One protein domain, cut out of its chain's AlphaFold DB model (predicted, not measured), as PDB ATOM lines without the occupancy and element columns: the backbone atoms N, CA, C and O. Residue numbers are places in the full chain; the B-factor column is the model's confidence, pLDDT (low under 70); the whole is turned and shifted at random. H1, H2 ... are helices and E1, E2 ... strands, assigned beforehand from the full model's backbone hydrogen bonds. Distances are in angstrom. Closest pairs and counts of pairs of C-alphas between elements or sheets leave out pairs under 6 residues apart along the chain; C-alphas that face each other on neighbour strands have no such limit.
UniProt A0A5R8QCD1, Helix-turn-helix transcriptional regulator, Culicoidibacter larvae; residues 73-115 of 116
ATOM      1  N   TYR A  73      17.419  26.887 -33.477       75.19
ATOM      2  CA  TYR A  73      17.085  26.573 -32.090       75.19
ATOM      3  C   TYR A  73      17.288  25.083 -31.855       75.19
ATOM      4  O   TYR A  73      16.648  24.272 -32.521       75.19
ATOM      5  N   LYS A  74      18.149  24.744 -30.895       80.62
ATOM      6  CA  LYS A  74      18.513  23.366 -30.551       80.62
ATOM      7  C   LYS A  74      18.244  23.098 -29.077       80.62
ATOM      8  O   LYS A  74      18.449  23.979 -28.240       80.62
ATOM      9  N   THR A  75      17.776  21.901 -28.744       81.94
ATOM     10  CA  THR A  75      17.657  21.459 -27.350       81.94
ATOM     11  C   THR A  75      19.031  21.101 -26.779       81.94
ATOM     12  O   THR A  75      19.974  20.827 -27.523       81.94
ATOM     13  N   ASN A  76      19.144  21.002 -25.450       80.62
ATOM     14  CA  ASN A  76      20.327  20.399 -24.820       80.62
ATOM     15  C   ASN A  76      20.626  18.995 -25.365       80.62
ATOM     16  O   ASN A  76      21.790  18.647 -25.541       80.62
ATOM     17  N   ARG A  77      19.593  18.199 -25.678       81.19
ATOM     18  CA  ARG A  77      19.775  16.871 -26.279       81.19
ATOM     19  C   ARG A  77      20.417  16.975 -27.661       81.19
ATOM     20  O   ARG A  77      21.372  16.248 -27.905       81.19
ATOM     21  N   ASP A  78      19.932  17.870 -28.519       84.44
ATOM     22  CA  ASP A  78      20.462  18.051 -29.878       84.44
ATOM     23  C   ASP A  78      21.929  18.494 -29.838       84.44
ATOM     24  O   ASP A  78      22.776  17.922 -30.516       84.44
ATOM     25  N   ILE A  79      22.254  19.451 -28.964       85.88
ATOM     26  CA  ILE A  79      23.619  19.973 -28.808       85.88
ATOM     27  C   ILE A  79      24.568  18.896 -28.278       85.88
ATOM     28  O   ILE A  79      25.684  18.752 -28.775       85.88
ATOM     29  N   ILE A  80      24.144  18.147 -27.255       86.88
ATOM     30  CA  ILE A  80      24.938  17.044 -26.701       86.88
ATOM     31  C   ILE A  80      25.161  15.981 -27.775       86.88
ATOM     32  O   ILE A  80      26.282  15.506 -27.931       86.88
ATOM     33  N   PHE A  81      24.117  15.630 -28.527       87.38
ATOM     34  CA  PHE A  81      24.205  14.627 -29.577       87.38
ATOM     35  C   PHE A  81      25.178  15.045 -30.685       87.38
ATOM     36  O   PHE A  81      26.084  14.282 -30.997       87.38
ATOM     37  N   GLU A  82      25.071  16.265 -31.215       89.00
ATOM     38  CA  GLU A  82      25.993  16.778 -32.240       89.00
ATOM     39  C   GLU A  82      27.452  16.754 -31.776       89.00
ATOM     40  O   GLU A  82      28.319  16.255 -32.491       89.00
ATOM     41  N   ARG A  83      27.722  17.196 -30.542       88.81
ATOM     42  CA  ARG A  83      29.074  17.140 -29.965       88.81
ATOM     43  C   ARG A  83      29.584  15.713 -29.799       88.81
ATOM     44  O   ARG A  83      30.767  15.462 -29.995       88.81
ATOM     45  N   LEU A  84      28.722  14.769 -29.426       89.25
ATOM     46  CA  LEU A  84      29.100  13.355 -29.335       89.25
ATOM     47  C   LEU A  84      29.382  12.755 -30.717       89.25
ATOM     48  O   LEU A  84      30.271  11.914 -30.836       89.25
ATOM     49  N   MET A  85      28.679  13.208 -31.757       88.00
ATOM     50  CA  MET A  85      28.903  12.767 -33.136       88.00
ATOM     51  C   MET A  85      30.253  13.226 -33.704       88.00
ATOM     52  O   MET A  85      30.790  12.552 -34.581       88.00
ATOM     53  N   GLU A  86      30.847  14.305 -33.182       93.06
ATOM     54  CA  GLU A  86      32.233  14.696 -33.505       93.06
ATOM     55  C   GLU A  86      33.272  13.682 -32.986       93.06
ATOM     56  O   GLU A  86      34.399  13.636 -33.481       93.06
ATOM     57  N   TYR A  87      32.888  12.820 -32.035       92.38
ATOM     58  CA  TYR A  87      33.740  11.784 -31.446       92.38
ATOM     59  C   TYR A  87      33.032  10.413 -31.429       92.38
ATOM     60  O   TYR A  87      32.698   9.902 -30.351       92.38
ATOM     61  N   PRO A  88      32.831   9.766 -32.595       88.19
ATOM     62  CA  PRO A  88      32.019   8.550 -32.725       88.19
ATOM     63  C   PRO A  88      32.443   7.406 -31.799       88.19
ATOM     64  O   PRO A  88      31.608   6.655 -31.301       88.19
ATOM     65  N   GLN A  89      33.742   7.288 -31.524       89.31
ATOM     66  CA  GLN A  89      34.288   6.303 -30.599       89.31
ATOM     67  C   GLN A  89      33.744   6.490 -29.178       89.31
ATOM     68  O   GLN A  89      33.363   5.513 -28.544       89.31
ATOM     69  N   ILE A  90      33.647   7.733 -28.694       88.19
ATOM     70  CA  ILE A  90      33.105   8.032 -27.363       88.19
ATOM     71  C   ILE A  90      31.622   7.675 -27.335       88.19
ATOM     72  O   ILE A  90      31.169   7.025 -26.398       88.19
ATOM     73  N   TYR A  91      30.884   8.049 -28.380       86.25
ATOM     74  CA  TYR A  91      29.468   7.724 -28.502       86.25
ATOM     75  C   TYR A  91      29.210   6.208 -28.454       86.25
ATOM     76  O   TYR A  91      28.378   5.763 -27.667       86.25
ATOM     77  N   MET A  92      29.966   5.409 -29.216       87.69
ATOM     78  CA  MET A  92      29.833   3.946 -29.199       87.69
ATOM     79  C   MET A  92      30.141   3.347 -27.824       87.69
ATOM     80  O   MET A  92      29.367   2.532 -27.331       87.69
ATOM     81  N   TYR A  93      31.205   3.802 -27.153       88.88
ATOM     82  CA  TYR A  93      31.499   3.352 -25.787       88.88
ATOM     83  C   TYR A  93      30.381   3.707 -24.800       88.88
ATOM     84  O   TYR A  93      30.074   2.912 -23.913       88.88
ATOM     85  N   LEU A  94      29.761   4.882 -24.940       88.19
ATOM     86  CA  LEU A  94      28.657   5.305 -24.080       88.19
ATOM     87  C   LEU A  94      27.392   4.464 -24.288       88.19
ATOM     88  O   LEU A  94      26.684   4.215 -23.314       88.19
ATOM     89  N   LEU A  95      27.114   4.020 -25.518       86.88
ATOM     90  CA  LEU A  95      25.969   3.153 -25.819       86.88
ATOM     91  C   LEU A  95      26.083   1.774 -25.161       86.88
ATOM     92  O   LEU A  95      25.086   1.257 -24.662       86.88
ATOM     93  N   ASP A  96      27.292   1.215 -25.121       89.88
ATOM     94  CA  ASP A  96      27.556  -0.106 -24.536       89.88
ATOM     95  C   ASP A  96      27.815  -0.053 -23.014       89.88
ATOM     96  O   ASP A  96      27.965  -1.084 -22.351       89.88
ATOM     97  N   SER A  97      27.875   1.152 -22.437       92.25
ATOM     98  CA  SER A  97      28.159   1.366 -21.016       92.25
ATOM     99  C   SER A  97      26.950   1.098 -20.122       92.25
ATOM    100  O   SER A  97      25.806   1.422 -20.445       92.25
ATOM    101  N   LYS A  98      27.209   0.577 -18.917       94.94
ATOM    102  CA  LYS A  98      26.167   0.423 -17.894       94.94
ATOM    103  C   LYS A  98      25.750   1.790 -17.334       94.94
ATOM    104  O   LYS A  98      26.588   2.693 -17.234       94.94
ATOM    105  N   PRO A  99      24.493   1.952 -16.880       90.31
ATOM    106  CA  PRO A  99      24.026   3.202 -16.281       90.31
ATOM    107  C   PRO A  99      24.905   3.708 -15.128       90.31
ATOM    108  O   PRO A  99      25.078   4.916 -14.963       90.31
ATOM    109  N   GLU A 100      25.482   2.808 -14.328       92.62
ATOM    110  CA  GLU A 100      26.365   3.156 -13.212       92.62
ATOM    111  C   GLU A 100      27.667   3.812 -13.684       92.62
ATOM    112  O   GLU A 100      28.138   4.761 -13.054       92.62
ATOM    113  N   ASP A 101      28.223   3.352 -14.803       92.50
ATOM    114  CA  ASP A 101      29.457   3.895 -15.372       92.50
ATOM    115  C   ASP A 101      29.215   5.289 -15.963       92.50
ATOM    116  O   ASP A 101      29.995   6.213 -15.723       92.50
ATOM    117  N   ILE A 102      28.065   5.491 -16.618       91.62
ATOM    118  CA  ILE A 102      27.635   6.813 -17.102       91.62
ATOM    119  C   ILE A 102      27.468   7.793 -15.929       91.62
ATOM    120  O   ILE A 102      27.904   8.943 -16.007       91.62
ATOM    121  N   ARG A 103      26.889   7.350 -14.804       89.62
ATOM    122  CA  ARG A 103      26.761   8.187 -13.596       89.62
ATOM    123  C   ARG A 103      28.119   8.564 -13.009       89.62
ATOM    124  O   ARG A 103      28.301   9.716 -12.617       89.62
ATOM    125  N   ARG A 104      29.068   7.625 -12.956       92.31
ATOM    126  CA  ARG A 104      30.440   7.895 -12.490       92.31
ATOM    127  C   ARG A 104      31.138   8.912 -13.385       92.31
ATOM    128  O   ARG A 104      31.746   9.849 -12.873       92.31
ATOM    129  N   LEU A 105      31.002   8.768 -14.702       90.50
ATOM    130  CA  LEU A 105      31.527   9.734 -15.663       90.50
ATOM    131  C   LEU A 105      30.922  11.127 -15.444       90.50
ATOM    132  O   LEU A 105      31.659  12.107 -15.387       90.50
ATOM    133  N   ALA A 106      29.603  11.222 -15.254       88.81
ATOM    134  CA  ALA A 106      28.940  12.495 -14.974       88.81
ATOM    135  C   ALA A 106      29.482  13.160 -13.693       88.81
ATOM    136  O   ALA A 106      29.840  14.336 -13.719       88.81
ATOM    137  N   GLN A 107      29.624  12.402 -12.600       91.69
ATOM    138  CA  GLN A 107      30.206  12.896 -11.343       91.69
ATOM    139  C   GLN A 107      31.649  13.381 -11.522       91.69
ATOM    140  O   GLN A 107      32.017  14.441 -11.011       91.69
ATOM    141  N   PHE A 108      32.459  12.628 -12.272       92.31
ATOM    142  CA  PHE A 108      33.828  13.011 -12.590       92.31
ATOM    143  C   PHE A 108      33.872  14.347 -13.344       92.31
ATOM    144  O   PHE A 108      34.548  15.270 -12.893       92.31
ATOM    145  N   LEU A 109      33.099  14.495 -14.423       87.56
ATOM    146  CA  LEU A 109      33.042  15.731 -15.214       87.56
ATOM    147  C   LEU A 109      32.591  16.937 -14.372       87.56
ATOM    148  O   LEU A 109      33.215  17.997 -14.440       87.56
ATOM    149  N   SER A 110      31.583  16.767 -13.509       85.31
ATOM    150  CA  SER A 110      31.146  17.818 -12.577       85.31
ATOM    151  C   SER A 110      32.229  18.209 -11.566       85.31
ATOM    152  O   SER A 110      32.317  19.371 -11.172       85.31
ATOM    153  N   SER A 111      33.080  17.269 -11.145       88.56
ATOM    154  CA  SER A 111      34.194  17.560 -10.231       88.56
ATOM    155  C   SER A 111      35.335  18.336 -10.897       88.56
ATOM    156  O   SER A 111      36.035  19.092 -10.226       88.56
ATOM    157  N   VAL A 112      35.513  18.173 -12.213       88.19
ATOM    158  CA  VAL A 112      36.533  18.879 -13.000       88.19
ATOM    159  C   VAL A 112      36.099  20.318 -13.285       88.19
ATOM    160  O   VAL A 112      36.919  21.227 -13.200       88.19
ATOM    161  N   GLN A 113      34.809  20.549 -13.550       72.75
ATOM    162  CA  GLN A 113      34.274  21.888 -13.838       72.75
ATOM    163  C   GLN A 113      34.246  22.833 -12.624       72.75
ATOM    164  O   GLN A 113      34.298  24.042 -12.807       72.75
ATOM    165  N   ASN A 114      34.202  22.306 -11.396       59.66
ATOM    166  CA  ASN A 114      34.156  23.105 -10.161       59.66
ATOM    167  C   ASN A 114      35.542  23.440  -9.569       59.66
ATOM    168  O   ASN A 114      35.621  23.981  -8.469       59.66
ATOM    169  N   LYS A 115      36.636  23.077 -10.250       55.28
ATOM    170  CA  LYS A 115      38.019  23.316  -9.793       55.28
ATOM    171  C   LYS A 115      38.727  24.475 -10.513       55.28
ATOM    172  O   LYS A 115      39.947  24.578 -10.407       55.28
TER     173      LYS A 115
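Overview. This is residues 73 to 115 of the 116 residues of the protein "Helix-turn-helix transcriptional regulator" of Culicoidibacter larvae (UniProt A0A5R8QCD1). What shape does the printed part make? It is a loose, open arch of three helices: H1 and H3 are its two legs, well separated, and H2 spans the top between them, meeting H1 at a corner. The short strand E1, residues 73 to 75, sticks out as a tail from the beginning of H1. What is it made of, and how large is it? The 43 printed residues hold one named strand and three named helices in the order E1, H1, H2, H3, and the class is mostly helix. The whole is loose, with a radius of gyration of the C-alphas of 11.8 A and spans of 29 by 26 by 15 A.

Along the chain. Where does the printed part begin? E1 is residues 73 to 75, with C-alpha 73 at (17.085, 26.573, -32.090). Which helices follow? H1 is residues 76 to 85, 14.2 A from first to last C-alpha, and H2 is residues 88 to 96, 12.7 A long in the same sense, with C-alpha 88 at (32.019, 8.550, -32.725). Where does the last helix lie? H3, the longest helix, is residues 99 to 113 and measures 21.5 A from first to last C-alpha; C-alpha 113 is at (34.274, 21.888, -13.838).

Arrangement. How does E1 stand to the rest? E1 pairs with no named strand. E1 and H1 meet only through their link, and E1 is apart from H2 and from H3. How do the helices stand to each other? H1 and H2 only just touch, with 3 pairs of C-alphas within 8 A, and only at the corner by their link; the closest C-alphas are those of Leu 84 and Tyr 91, 5.7 A apart, and the helices run opposite ways at a steep tilt of 65 degrees. H2 and H3 are close but not clearly touching, their closest C-alphas being those of Leu 94 and Ile 102, 7.2 A apart, and they run opposite ways at a steep tilt of 47 degrees. H1 and H3 are apart. What do the backbone N and O atoms show? In H1, H2 and H3 every O i to N i+4 pair is within hydrogen-bond range.

Size, cuts and confidence. How far does it reach? The two C-alphas farthest apart are those of Tyr 73 and Glu 100, 31.5 A. Is the printed part continuous? It has no cut from residue 73 to residue 115, and the links E1 to H1, H1 to H2 and H2 to H3 are tight. Where is the model less sure? The mean pLDDT of the printed part is 86.4, and residues 114 to 115 are under 70.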